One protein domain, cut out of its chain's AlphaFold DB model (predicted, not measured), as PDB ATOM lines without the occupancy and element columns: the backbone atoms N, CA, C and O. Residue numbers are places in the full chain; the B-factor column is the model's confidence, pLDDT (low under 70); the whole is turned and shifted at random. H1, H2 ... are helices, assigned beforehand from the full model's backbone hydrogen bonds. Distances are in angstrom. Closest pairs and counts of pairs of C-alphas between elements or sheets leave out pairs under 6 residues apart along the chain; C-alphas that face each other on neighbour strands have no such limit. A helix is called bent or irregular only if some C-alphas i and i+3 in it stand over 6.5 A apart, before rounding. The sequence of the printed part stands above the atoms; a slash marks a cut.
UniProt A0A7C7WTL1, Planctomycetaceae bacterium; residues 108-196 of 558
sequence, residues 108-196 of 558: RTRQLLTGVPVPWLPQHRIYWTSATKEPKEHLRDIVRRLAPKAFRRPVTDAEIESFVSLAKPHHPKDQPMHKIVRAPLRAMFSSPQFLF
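What this domain is: This is residues 108 to 196 of the 558 residues of a protein of Planctomycetaceae bacterium (UniProt A0A7C7WTL1). Three helices form the core: H5 runs side by side with part of the long, kinked H2, and H3 packs on both at a steep tilt. At one end of the long axis, residues 113 to 134 make a long loop with its tip near Gln 123; at the other end lies the short H6, while short H1 is near H2 and short H4 is at its beginning. The 89 printed residues hold six named helices, H1 to H6 in order, and no named strand, and the class is all helix. The whole is compact, with a radius of gyration of the C-alphas of 13.6 A, yet elongated in outline, spanning 44 by 28 by 20 A.

How they stand to each other: H1, residues 108 to 112, is close to but not clearly touching H2, residues 135 to 151; their closest C-alphas, Leu 112 and Ile 142, are 7.3 A apart. H2 is the hub, touching four helices. It touches H3, residues 157 to 164, closest at the C-alphas of Arg 140 and Val 164, 6.1 A, with a steep tilt of 66 degrees, opposite ways. With residues 135 to 139 alone it only just touches H4, residues 177 to 180, with 3 pairs of C-alphas within 8 A; the closest are Pro 135 and Met 177, 7.1 A. With residues 143 to 150 alone it touches H5, residues 182 to 189, at a shallow tilt of 17 degrees, the same way; the closest C-alphas, Ala 147 and Met 188, are 7.4 A apart. H3 touches H5 at a steep tilt of 50 degrees, opposite ways, closest at the C-alphas of Phe 163 and Pro 184, 5.0 A. H4 and H5 meet only through their link. H6, residues 192 to 195, only just touches H2, with 3 pairs of C-alphas within 8 A, closest at Phe 151 and Phe 194, 5.3 A. H3 and H4 are apart. Every O i to N i+4 pair is within hydrogen-bond range in H1, H3 and H5, and 11 of 13 are in H2; H4 and H6 are too short for such a pair.

Where its parts are: H1 begins at C-alpha 108, (20.868, -25.515, -34.375). Residues 120 to 121 pair antiparallel with residues 126 to 127. H2 is 23.3 A long, with a kink of 34 degrees near residue 145; it is only just irregular, C-alphas 145 and 148 being 6.6 A apart. H3 is 10.3 A long and H5 10.6 A; H1 measures 6.0 A, H4 and H6 5.0 A each. H6 ends at C-alpha 195, (40.698, -28.805, -27.611).

The domain as a whole: The C-alphas farthest apart, Gln 123 and Phe 196, are 44.7 A apart. The printed part has no cut. The links H1 to H2 and H3 to H4 are long, with 22 and 12 residues. The mean pLDDT of the printed part is 87.7, and residues 168 to 174 are under 70.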
ATOM      1  N   ARG A 108      19.547 -24.888 -34.553       88.50
ATOM      2  CA  ARG A 108      20.868 -25.515 -34.375       88.50
ATOM      3  C   ARG A 108      21.096 -26.729 -35.283       88.50
ATOM      4  O   ARG A 108      22.190 -26.890 -35.812       88.50
ATOM      5  N   THR A 109      20.074 -27.552 -35.514       88.44
ATOM      6  CA  THR A 109      20.147 -28.724 -36.400       88.44
ATOM      7  C   THR A 109      20.241 -28.290 -37.859       88.44
ATOM      8  O   THR A 109      21.098 -28.788 -38.582       88.44
ATOM      9  N   ARG A 110      19.437 -27.304 -38.278       88.06
ATOM     10  CA  ARG A 110      19.494 -26.719 -39.633       88.06
ATOM     11  C   ARG A 110      20.814 -25.990 -39.897       88.06
ATOM     12  O   ARG A 110      21.380 -26.070 -40.985       88.06
ATOM     13  N   GLN A 111      21.348 -25.312 -38.883       88.81
ATOM     14  CA  GLN A 111      22.678 -24.721 -38.935       88.81
ATOM     15  C   GLN A 111      23.772 -25.786 -38.942       88.81
ATOM     16  O   GLN A 111      24.792 -25.568 -39.573       88.81
ATOM     17  N   LEU A 112      23.631 -26.930 -38.278       89.38
ATOM     18  CA  LEU A 112      24.634 -27.993 -38.368       89.38
ATOM     19  C   LEU A 112      24.616 -28.638 -39.762       89.38
ATOM     20  O   LEU A 112      25.655 -28.738 -40.411       89.38
ATOM     21  N   LEU A 113      23.425 -28.994 -40.238       89.50
ATOM     22  CA  LEU A 113      23.162 -29.728 -41.475       89.50
ATOM     23  C   LEU A 113      22.629 -28.801 -42.582       89.50
ATOM     24  O   LEU A 113      21.612 -29.073 -43.213       89.50
ATOM     25  N   THR A 114      23.285 -27.663 -42.796       87.69
ATOM     26  CA  THR A 114      22.843 -26.682 -43.800       87.69
ATOM     27  C   THR A 114      22.792 -27.312 -45.194       87.69
ATOM     28  O   THR A 114      23.751 -27.952 -45.618       87.69
ATOM     29  N   GLY A 115      21.667 -27.134 -45.894       86.06
ATOM     30  CA  GLY A 115      21.420 -27.736 -47.208       86.06
ATOM     31  C   GLY A 115      20.981 -29.206 -47.178       86.06
ATOM     32  O   GLY A 115      20.824 -29.796 -48.237       86.06
ATOM     33  N   VAL A 116      20.774 -29.808 -46.000       89.00
ATOM     34  CA  VAL A 116      20.301 -31.194 -45.847       89.00
ATOM     35  C   VAL A 116      18.857 -31.175 -45.323       89.00
ATOM     36  O   VAL A 116      18.638 -30.845 -44.153       89.00
ATOM     37  N   PRO A 117      17.857 -31.524 -46.153       88.44
ATOM     38  CA  PRO A 117      16.477 -31.694 -45.719       88.44
ATOM     39  C   PRO A 117      16.351 -32.753 -44.624       88.44
ATOM     40  O   PRO A 117      17.060 -33.761 -44.635       88.44
ATOM     41  N   VAL A 118      15.409 -32.542 -43.706       88.38
ATOM     42  CA  VAL A 118      15.109 -33.475 -42.610       88.38
ATOM     43  C   VAL A 118      13.620 -33.859 -42.636       88.38
ATOM     44  O   VAL A 118      12.880 -33.490 -41.721       88.38
ATOM     45  N   PRO A 119      13.125 -34.521 -43.702       85.62
ATOM     46  CA  PRO A 119      11.740 -34.972 -43.758       85.62
ATOM     47  C   PRO A 119      11.395 -35.915 -42.602       85.62
ATOM     48  O   PRO A 119      12.183 -36.781 -42.206       85.62
ATOM     49  N   TRP A 120      10.177 -35.764 -42.088       84.56
ATOM     50  CA  TRP A 120       9.532 -36.797 -41.289       84.56
ATOM     51  C   TRP A 120       9.097 -37.931 -42.217       84.56
ATOM     52  O   TRP A 120       8.442 -37.672 -43.224       84.56
ATOM     53  N   LEU A 121       9.457 -39.172 -41.883       83.44
ATOM     54  CA  LEU A 121       8.997 -40.375 -42.574       83.44
ATOM     55  C   LEU A 121       7.959 -41.083 -41.690       83.44
ATOM     56  O   LEU A 121       8.347 -41.834 -40.784       83.44
ATOM     57  N   PRO A 122       6.646 -40.869 -41.923       83.19
ATOM     58  CA  PRO A 122       5.591 -41.427 -41.080       83.19
ATOM     59  C   PRO A 122       5.650 -42.951 -40.977       83.19
ATOM     60  O   PRO A 122       5.429 -43.491 -39.896       83.19
ATOM     61  N   GLN A 123       6.012 -43.636 -42.069       82.94
ATOM     62  CA  GLN A 123       6.043 -45.102 -42.150       82.94
ATOM     63  C   GLN A 123       7.039 -45.727 -41.166       82.94
ATOM     64  O   GLN A 123       6.819 -46.825 -40.664       82.94
ATOM     65  N   HIS A 124       8.124 -45.015 -40.866       77.94
ATOM     66  CA  HIS A 124       9.192 -45.494 -39.989       77.94
ATOM     67  C   HIS A 124       9.215 -44.769 -38.642       77.94
ATOM     68  O   HIS A 124      10.000 -45.129 -37.770       77.94
ATOM     69  N   ARG A 125       8.364 -43.748 -38.467       81.31
ATOM     70  CA  ARG A 125       8.355 -42.851 -37.304       81.31
ATOM     71  C   ARG A 125       9.748 -42.278 -36.995       81.31
ATOM     72  O   ARG A 125      10.132 -42.159 -35.832       81.31
ATOM     73  N   ILE A 126      10.499 -41.918 -38.039       80.56
ATOM     74  CA  ILE A 126      11.836 -41.317 -37.930       80.56
ATOM     75  C   ILE A 126      11.957 -40.057 -38.782       80.56
ATOM     76  O   ILE A 126      11.295 -39.902 -39.806       80.56
ATOM     77  N   TYR A 127      12.880 -39.185 -38.386       83.06
ATOM     78  CA  TYR A 127      13.401 -38.138 -39.255       83.06
ATOM     79  C   TYR A 127      14.553 -38.690 -40.092       83.06
ATOM     80  O   TYR A 127      15.485 -39.292 -39.551       83.06
ATOM     81  N   TRP A 128      14.506 -38.461 -41.401       84.12
ATOM     82  CA  TRP A 128      15.552 -38.886 -42.325       84.12
ATOM     83  C   TRP A 128      16.287 -37.677 -42.877       84.12
ATOM     84  O   TRP A 128      15.658 -36.698 -43.242       84.12
ATOM     85  N   THR A 129      17.619 -37.711 -42.926       87.38
ATOM     86  CA  THR A 129      18.411 -36.580 -43.432       87.38
ATOM     87  C   THR A 129      18.890 -36.884 -44.846       87.38
ATOM     88  O   THR A 129      19.859 -37.631 -45.006       87.38
ATOM     89  N   SER A 130      18.212 -36.341 -45.853       83.75
ATOM     90  CA  SER A 130      18.466 -36.657 -47.265       83.75
ATOM     91  C   SER A 130      19.594 -35.806 -47.846       83.75
ATOM     92  O   SER A 130      19.691 -34.615 -47.562       83.75
ATOM     93  N   ALA A 131      20.440 -36.405 -48.680       83.81
ATOM     94  CA  ALA A 131      21.409 -35.660 -49.476       83.81
ATOM     95  C   ALA A 131      20.696 -35.034 -50.691       83.81
ATOM     96  O   ALA A 131      19.900 -35.704 -51.343       83.81
ATOM     97  N   THR A 132      20.963 -33.761 -50.989       87.56
ATOM     98  CA  THR A 132      20.449 -33.065 -52.196       87.56
ATOM     99  C   THR A 132      21.469 -33.003 -53.333       87.56
ATOM    100  O   THR A 132      21.127 -32.665 -54.460       87.56
ATOM    101  N   LYS A 133      22.720 -33.352 -53.032       88.38
ATOM    102  CA  LYS A 133      23.842 -33.534 -53.957       88.38
ATOM    103  C   LYS A 133      24.721 -34.675 -53.454       88.38
ATOM    104  O   LYS A 133      24.373 -35.330 -52.469       88.38
ATOM    105  N   GLU A 134      25.851 -34.908 -54.109       87.62
ATOM    106  CA  GLU A 134      26.777 -35.967 -53.723       87.62
ATOM    107  C   GLU A 134      27.164 -35.825 -52.220       87.62
ATOM    108  O   GLU A 134      27.459 -34.717 -51.748       87.62
ATOM    109  N   PRO A 135      27.066 -36.901 -51.406       87.06
ATOM    110  CA  PRO A 135      27.240 -36.800 -49.956       87.06
ATOM    111  C   PRO A 135      28.593 -36.235 -49.508       87.06
ATOM    112  O   PRO A 135      28.643 -35.509 -48.508       87.06
ATOM    113  N   LYS A 136      29.683 -36.531 -50.229       87.38
ATOM    114  CA  LYS A 136      31.014 -35.977 -49.957       87.38
ATOM    115  C   LYS A 136      31.042 -34.468 -50.222       87.38
ATOM    116  O   LYS A 136      31.599 -33.733 -49.406       87.38
ATOM    117  N   GLU A 137      30.393 -33.974 -51.275       89.12
ATOM    118  CA  GLU A 137      30.247 -32.533 -51.532       89.12
ATOM    119  C   GLU A 137      29.443 -31.820 -50.440       89.12
ATOM    120  O   GLU A 137      29.822 -30.738 -49.988       89.12
ATOM    121  N   HIS A 138      28.348 -32.423 -49.966       89.56
ATOM    122  CA  HIS A 138      27.601 -31.883 -48.823       89.56
ATOM    123  C   HIS A 138      28.450 -31.830 -47.555       89.56
ATOM    124  O   HIS A 138      28.446 -30.827 -46.836       89.56
ATOM    125  N   LEU A 139      29.183 -32.906 -47.272       90.75
ATOM    126  CA  LEU A 139      30.083 -32.973 -46.132       90.75
ATOM    127  C   LEU A 139      31.178 -31.903 -46.224       90.75
ATOM    128  O   LEU A 139      31.460 -31.245 -45.223       90.75
ATOM    129  N   ARG A 140      31.750 -31.684 -47.416       92.69
ATOM    130  CA  ARG A 140      32.759 -30.646 -47.655       92.69
ATOM    131  C   ARG A 140      32.237 -29.261 -47.282       92.69
ATOM    132  O   ARG A 140      32.936 -28.537 -46.579       92.69
ATOM    133  N   ASP A 141      31.013 -28.912 -47.672       93.12
ATOM    134  CA  ASP A 141      30.408 -27.620 -47.320       93.12
ATOM    135  C   ASP A 141      30.166 -27.468 -45.817       93.12
ATOM    136  O   ASP A 141      30.418 -26.405 -45.239       93.12
ATOM    137  N   ILE A 142      29.706 -28.538 -45.160       93.06
ATOM    138  CA  ILE A 142      29.508 -28.558 -43.706       93.06
ATOM    139  C   ILE A 142      30.846 -28.335 -42.993       93.06
ATOM    140  O   ILE A 142      30.943 -27.451 -42.138       93.06
ATOM    141  N   VAL A 143      31.890 -29.082 -43.367       94.44
ATOM    142  CA  VAL A 143      33.231 -28.959 -42.775       94.44
ATOM    143  C   VAL A 143      33.824 -27.581 -43.058       94.44
ATOM    144  O   VAL A 143      34.262 -26.917 -42.122       94.44
ATOM    145  N   ARG A 144      33.773 -27.092 -44.302       95.25
ATOM    146  CA  ARG A 144      34.301 -25.774 -44.698       95.25
ATOM    147  C   ARG A 144      33.682 -24.626 -43.901       95.25
ATOM    148  O   ARG A 144      34.353 -23.640 -43.616       95.25
ATOM    149  N   ARG A 145      32.415 -24.752 -43.508       92.94
ATOM    150  CA  ARG A 145      31.707 -23.739 -42.715       92.94
ATOM    151  C   ARG A 145      31.970 -23.846 -41.212       92.94
ATOM    152  O   ARG A 145      31.967 -22.825 -40.520       92.94
ATOM    153  N   LEU A 146      32.145 -25.060 -40.691       93.88
ATOM    154  CA  LEU A 146      32.312 -25.299 -39.256       93.88
ATOM    155  C   LEU A 146      33.770 -25.241 -38.808       93.88
ATOM    156  O   LEU A 146      34.035 -24.687 -37.744       93.88
ATOM    157  N   ALA A 147      34.707 -25.758 -39.601       94.62
ATOM    158  CA  ALA A 147      36.115 -25.853 -39.232       94.62
ATOM    159  C   ALA A 147      36.743 -24.486 -38.891       94.62
ATOM    160  O   ALA A 147      37.366 -24.395 -37.833       94.62
ATOM    161  N   PRO A 148      36.502 -23.385 -39.642       93.62
ATOM    162  CA  PRO A 148      37.028 -22.075 -39.255       93.62
ATOM    163  C   PRO A 148      36.512 -21.572 -37.903       93.62
ATOM    164  O   PRO A 148      37.235 -20.915 -37.157       93.62
ATOM    165  N   LYS A 149      35.260 -21.904 -37.558       92.75
ATOM    166  CA  LYS A 149      34.658 -21.555 -36.262       92.75
ATOM    167  C   LYS A 149      35.190 -22.446 -35.145       92.75
ATOM    168  O   LYS A 149      35.483 -21.952 -34.063       92.75
ATOM    169  N   ALA A 150      35.318 -23.744 -35.412       93.56
ATOM    170  CA  ALA A 150      35.814 -24.728 -34.461       93.56
ATOM    171  C   ALA A 150      37.287 -24.477 -34.115       93.56
ATOM    172  O   ALA A 150      37.648 -24.541 -32.949       93.56
ATOM    173  N   PHE A 151      38.123 -24.149 -35.100       94.62
ATOM    174  CA  PHE A 151      39.556 -23.907 -34.899       94.62
ATOM    175  C   PHE A 151      39.896 -22.431 -34.704       94.62
ATOM    176  O   PHE A 151      41.035 -22.108 -34.382       94.62
ATOM    177  N   ARG A 152      38.902 -21.545 -34.850       95.25
ATOM    178  CA  ARG A 152      38.985 -20.097 -34.592       95.25
ATOM    179  C   ARG A 152      39.998 -19.372 -35.487       95.25
ATOM    180  O   ARG A 152      40.475 -18.293 -35.147       95.25
ATOM    181  N   ARG A 153      40.279 -19.943 -36.660       93.94
ATOM    182  CA  ARG A 153      41.198 -19.430 -37.686       93.94
ATOM    183  C   ARG A 153      40.785 -19.916 -39.081       93.94
ATOM    184  O   ARG A 153      40.020 -20.876 -39.170       93.94
ATOM    185  N   PRO A 154      41.320 -19.335 -40.165       94.12
ATOM    186  CA  PRO A 154      41.212 -19.913 -41.495       94.12
ATOM    187  C   PRO A 154      41.813 -21.322 -41.527       94.12
ATOM    188  O   PRO A 154      42.810 -21.601 -40.852       94.12
ATOM    189  N   VAL A 155      41.200 -22.202 -42.314       94.44
ATOM    190  CA  VAL A 155      41.650 -23.581 -42.534       94.44
ATOM    191  C   VAL A 155      41.962 -23.775 -44.009       94.44
ATOM    192  O   VAL A 155      41.318 -23.158 -44.859       94.44
ATOM    193  N   THR A 156      42.946 -24.611 -44.319       95.88
ATOM    194  CA  THR A 156      43.306 -24.900 -45.715       95.88
ATOM    195  C   THR A 156      42.352 -25.930 -46.329       95.88
ATOM    196  O   THR A 156      41.710 -26.707 -45.617       95.88
ATOM    197  N   ASP A 157      42.274 -25.994 -47.662       96.00
ATOM    198  CA  ASP A 157      41.502 -27.051 -48.337       96.00
ATOM    199  C   ASP A 157      42.035 -28.460 -48.022       96.00
ATOM    200  O   ASP A 157      41.248 -29.404 -47.965       96.00
ATOM    201  N   ALA A 158      43.338 -28.604 -47.749       96.44
ATOM    202  CA  ALA A 158      43.932 -29.867 -47.313       96.44
ATOM    203  C   ALA A 158      43.438 -30.281 -45.917       96.44
ATOM    204  O   ALA A 158      43.105 -31.446 -45.695       96.44
ATOM    205  N   GLU A 159      43.315 -29.328 -44.985       95.06
ATOM    206  CA  GLU A 159      42.724 -29.590 -43.668       95.06
ATOM    207  C   GLU A 159      41.256 -30.004 -43.797       95.06
ATOM    208  O   GLU A 159      40.838 -30.973 -43.164       95.06
ATOM    209  N   ILE A 160      40.482 -29.338 -44.659       95.81
ATOM    210  CA  ILE A 160      39.091 -29.719 -44.944       95.81
ATOM    211  C   ILE A 160      39.026 -31.153 -45.491       95.81
ATOM    212  O   ILE A 160      38.272 -31.969 -44.960       95.81
ATOM    213  N   GLU A 161      39.830 -31.486 -46.506       94.81
ATOM    214  CA  GLU A 161      39.842 -32.824 -47.115       94.81
ATOM    215  C   GLU A 161      40.258 -33.917 -46.117       94.81
ATOM    216  O   GLU A 161      39.722 -35.027 -46.149       94.81
ATOM    217  N   SER A 162      41.143 -33.595 -45.166       94.25
ATOM    218  CA  SER A 162      41.558 -34.534 -44.118       94.25
ATOM    219  C   SER A 162      40.388 -34.987 -43.236       94.25
ATOM    220  O   SER A 162      40.333 -36.152 -42.859       94.25
ATOM    221  N   PHE A 163      39.405 -34.118 -42.971       93.94
ATOM    222  CA  PHE A 163      38.190 -34.500 -42.242       93.94
ATOM    223  C   PHE A 163      37.152 -35.149 -43.151       93.94
ATOM    224  O   PHE A 163      36.492 -36.100 -42.736       93.94
ATOM    225  N   VAL A 164      37.000 -34.652 -44.381       92.50
ATOM    226  CA  VAL A 164      36.043 -35.203 -45.353       92.50
ATOM    227  C   VAL A 164      36.368 -36.669 -45.659       92.50
ATOM    228  O   VAL A 164      35.455 -37.490 -45.709       92.50
ATOM    229  N   SER A 165      37.651 -37.025 -45.776       91.38
ATOM    230  CA  SER A 165      38.100 -38.398 -46.057       91.38
ATOM    231  C   SER A 165      37.847 -39.399 -44.919       91.38
ATOM    232  O   SER A 165      37.863 -40.607 -45.151       91.38
ATOM    233  N   LEU A 166      37.542 -38.928 -43.699       90.25
ATOM    234  CA  LEU A 166      37.160 -39.792 -42.571       90.25
ATOM    235  C   LEU A 166      35.745 -40.362 -42.707       90.25
ATOM    236  O   LEU A 166      35.395 -41.317 -42.006       90.25
ATOM    237  N   ALA A 167      34.920 -39.799 -43.592       86.75
ATOM    238  CA  ALA A 167      33.728 -40.491 -44.047       86.75
ATOM    239  C   ALA A 167      34.181 -41.685 -44.908       86.75
ATOM    240  O   ALA A 167      34.666 -41.506 -46.023       86.75
ATOM    241  N   LYS A 168      34.089 -42.911 -44.369       67.25
ATOM    242  CA  LYS A 168      34.599 -44.121 -45.037       67.25
ATOM    243  C   LYS A 168      33.978 -44.294 -46.438       67.25
ATOM    244  O   LYS A 168      32.775 -44.095 -46.583       67.25
ATOM    245  N   PRO A 169      34.716 -44.821 -47.431       53.84
ATOM    246  CA  PRO A 169      34.187 -45.098 -48.775       53.84
ATOM    247  C   PRO A 169      33.077 -46.173 -48.842       53.84
ATOM    248  O   PRO A 169      32.539 -46.422 -49.912       53.84
ATOM    249  N   HIS A 170      32.699 -46.800 -47.721       49.91
ATOM    250  CA  HIS A 170      31.693 -47.873 -47.653       49.91
ATOM    251  C   HIS A 170      30.320 -47.401 -47.147       49.91
ATOM    252  O   HIS A 170      29.518 -48.219 -46.697       49.91
ATOM    253  N   HIS A 171      30.036 -46.096 -47.145       59.28
ATOM    254  CA  HIS A 171      28.687 -45.628 -46.830       59.28
ATOM    255  C   HIS A 171      27.796 -45.840 -48.065       59.28
ATOM    256  O   HIS A 171      28.041 -45.200 -49.088       59.28
ATOM    257  N   PRO A 172      26.797 -46.745 -48.020       53.56
ATOM    258  CA  PRO A 172      25.909 -46.954 -49.155       53.56
ATOM    259  C   PRO A 172      25.190 -45.644 -49.486       53.56
ATOM    260  O   PRO A 172      24.942 -44.828 -48.592       53.56
ATOM    261  N   LYS A 173      24.834 -45.464 -50.766       58.22
ATOM    262  CA  LYS A 173      24.073 -44.309 -51.285       58.22
ATOM    263  C   LYS A 173      22.778 -44.026 -50.494       58.22
ATOM    264  O   LYS A 173      22.254 -42.921 -50.568       58.22
ATOM    265  N   ASP A 174      22.345 -44.982 -49.673       67.75
ATOM    266  CA  ASP A 174      21.103 -44.982 -48.904       67.75
ATOM    267  C   ASP A 174      21.281 -44.690 -47.401       67.75
ATOM    268  O   ASP A 174      20.379 -44.968 -46.614       67.75
ATOM    269  N   GLN A 175      22.427 -44.164 -46.942       79.88
ATOM    270  CA  GLN A 175      22.540 -43.697 -45.551       79.88
ATOM    271  C   GLN A 175      22.111 -42.235 -45.379       79.88
ATOM    272  O   GLN A 175      22.430 -41.379 -46.203       79.88
ATOM    273  N   PRO A 176      21.461 -41.901 -44.251       86.81
ATOM    274  CA  PRO A 176      21.077 -40.531 -43.973       86.81
ATOM    275  C   PRO A 176      22.318 -39.690 -43.621       86.81
ATOM    276  O   PRO A 176      23.176 -40.113 -42.843       86.81
ATOM    277  N   MET A 177      22.388 -38.460 -44.139       87.50
ATOM    278  CA  MET A 177      23.490 -37.504 -43.942       87.50
ATOM    279  C   MET A 177      23.989 -37.368 -42.490       87.50
ATOM    280  O   MET A 177      25.194 -37.259 -42.275       87.50
ATOM    281  N   HIS A 178      23.120 -37.427 -41.473       86.44
ATOM    282  CA  HIS A 178      23.532 -37.343 -40.065       86.44
ATOM    283  C   HIS A 178      24.442 -38.505 -39.618       86.44
ATOM    284  O   HIS A 178      25.206 -38.352 -38.664       86.44
ATOM    285  N   LYS A 179      24.388 -39.667 -40.288       87.00
ATOM    286  CA  LYS A 179      25.325 -40.782 -40.062       87.00
ATOM    287  C   LYS A 179      26.674 -40.504 -40.722       87.00
ATOM    288  O   LYS A 179      27.700 -40.746 -40.092       87.00
ATOM    289  N   ILE A 180      26.658 -39.938 -41.930       88.25
ATOM    290  CA  ILE A 180      27.851 -39.630 -42.734       88.25
ATOM    291  C   ILE A 180      28.709 -38.555 -42.052       88.25
ATOM    292  O   ILE A 180      29.917 -38.722 -41.903       88.25
ATOM    293  N   VAL A 181      28.094 -37.482 -41.543       89.75
ATOM    294  CA  VAL A 181      28.829 -36.379 -40.891       89.75
ATOM    295  C   VAL A 181      29.435 -36.758 -39.535       89.75
ATOM    296  O   VAL A 181      30.296 -36.045 -39.022       89.75
ATOM    297  N   ARG A 182      29.002 -37.867 -38.920       90.00
ATOM    298  CA  ARG A 182      29.321 -38.190 -37.521       90.00
ATOM    299  C   ARG A 182      30.818 -38.379 -37.279       90.00
ATOM    300  O   ARG A 182      31.336 -37.832 -36.308       90.00
ATOM    301  N   ALA A 183      31.499 -39.161 -38.118       91.81
ATOM    302  CA  ALA A 183      32.930 -39.425 -37.955       91.81
ATOM    303  C   ALA A 183      33.790 -38.165 -38.199       91.81
ATOM    304  O   ALA A 183      34.555 -37.819 -37.296       91.81
ATOM    305  N   PRO A 184      33.610 -37.415 -39.308       92.94
ATOM    306  CA  PRO A 184      34.295 -36.140 -39.534       92.94
ATOM    307  C   PRO A 184      34.103 -35.125 -38.402       92.94
ATOM    308  O   PRO A 184      35.075 -34.564 -37.900       92.94
ATOM    309  N   LEU A 185      32.861 -34.915 -37.944       93.19
ATOM    310  CA  LEU A 185      32.581 -33.950 -36.879       93.19
ATOM    311  C   LEU A 185      33.168 -34.392 -35.535       93.19
ATOM    312  O   LEU A 185      33.710 -33.561 -34.810       93.19
ATOM    313  N   ARG A 186      33.112 -35.691 -35.206       94.50
ATOM    314  CA  ARG A 186      33.762 -36.220 -33.998       94.50
ATOM    315  C   ARG A 186      35.270 -35.996 -34.049       94.50
ATOM    316  O   ARG A 186      35.832 -35.518 -33.074       94.50
ATOM    317  N   ALA A 187      35.912 -36.291 -35.178       94.81
ATOM    318  CA  ALA A 187      37.343 -36.061 -35.342       94.81
ATOM    319  C   ALA A 187      37.699 -34.572 -35.212       94.81
ATOM    320  O   ALA A 187      38.640 -34.230 -34.502       94.81
ATOM    321  N   MET A 188      36.906 -33.682 -35.813       95.06
ATOM    322  CA  MET A 188      37.088 -32.233 -35.705       95.06
ATOM    323  C   MET A 188      36.989 -31.752 -34.246       95.06
ATOM    324  O   MET A 188      37.906 -31.085 -33.765       95.06
ATOM    325  N   PHE A 189      35.932 -32.136 -33.518       95.12
ATOM    326  CA  PHE A 189      35.694 -31.719 -32.124       95.12
ATOM    327  C   PHE A 189      36.518 -32.482 -31.076       95.12
ATOM    328  O   PHE A 189      36.495 -32.130 -29.901       95.12
ATOM    329  N   SER A 190      37.256 -33.517 -31.469       96.06
ATOM    330  CA  SER A 190      38.239 -34.192 -30.610       96.06
ATOM    331  C   SER A 190      39.683 -33.898 -31.027       96.06
ATOM    332  O   SER A 190      40.611 -34.448 -30.443       96.06
ATOM    333  N   SER A 191      39.896 -33.039 -32.029       94.88
ATOM    334  CA  SER A 191      41.237 -32.694 -32.496       94.88
ATOM    335  C   SER A 191      41.954 -31.739 -31.528       94.88
ATOM    336  O   SER A 191      41.310 -30.884 -30.910       94.88
ATOM    337  N   PRO A 192      43.299 -31.775 -31.462       93.12
ATOM    338  CA  PRO A 192      44.069 -30.804 -30.686       93.12
ATOM    339  C   PRO A 192      43.811 -29.343 -31.078       93.12
ATOM    340  O   PRO A 192      43.938 -28.458 -30.242       93.12
ATOM    341  N   GLN A 193      43.441 -29.086 -32.338       91.69
ATOM    342  CA  GLN A 193      43.119 -27.742 -32.832       91.69
ATOM    343  C   GLN A 193      41.813 -27.192 -32.233       91.69
ATOM    344  O   GLN A 193      41.627 -25.978 -32.123       91.69
ATOM    345  N   PHE A 194      40.895 -28.087 -31.855       94.44
ATOM    346  CA  PHE A 194      39.670 -27.725 -31.159       94.44
ATOM    347  C   PHE A 194      39.860 -27.670 -29.637       94.44
ATOM    348  O   PHE A 194      39.346 -26.748 -29.003       94.44
ATOM    349  N   LEU A 195      40.576 -28.640 -29.064       93.25
ATOM    350  CA  LEU A 195      40.698 -28.805 -27.611       93.25
ATOM    351  C   LEU A 195      41.675 -27.822 -26.957       93.25
ATOM    352  O   LEU A 195      41.456 -27.434 -25.814       93.25
ATOM    353  N   PHE A 196      42.725 -27.402 -27.669       90.06
ATOM    354  CA  PHE A 196      43.768 -26.533 -27.125       90.06
ATOM    355  C   PHE A 196      43.860 -25.212 -27.887       90.06
ATOM    356  O   PHE A 196      43.670 -25.152 -29.104       90.06
TER     357      PHE A 196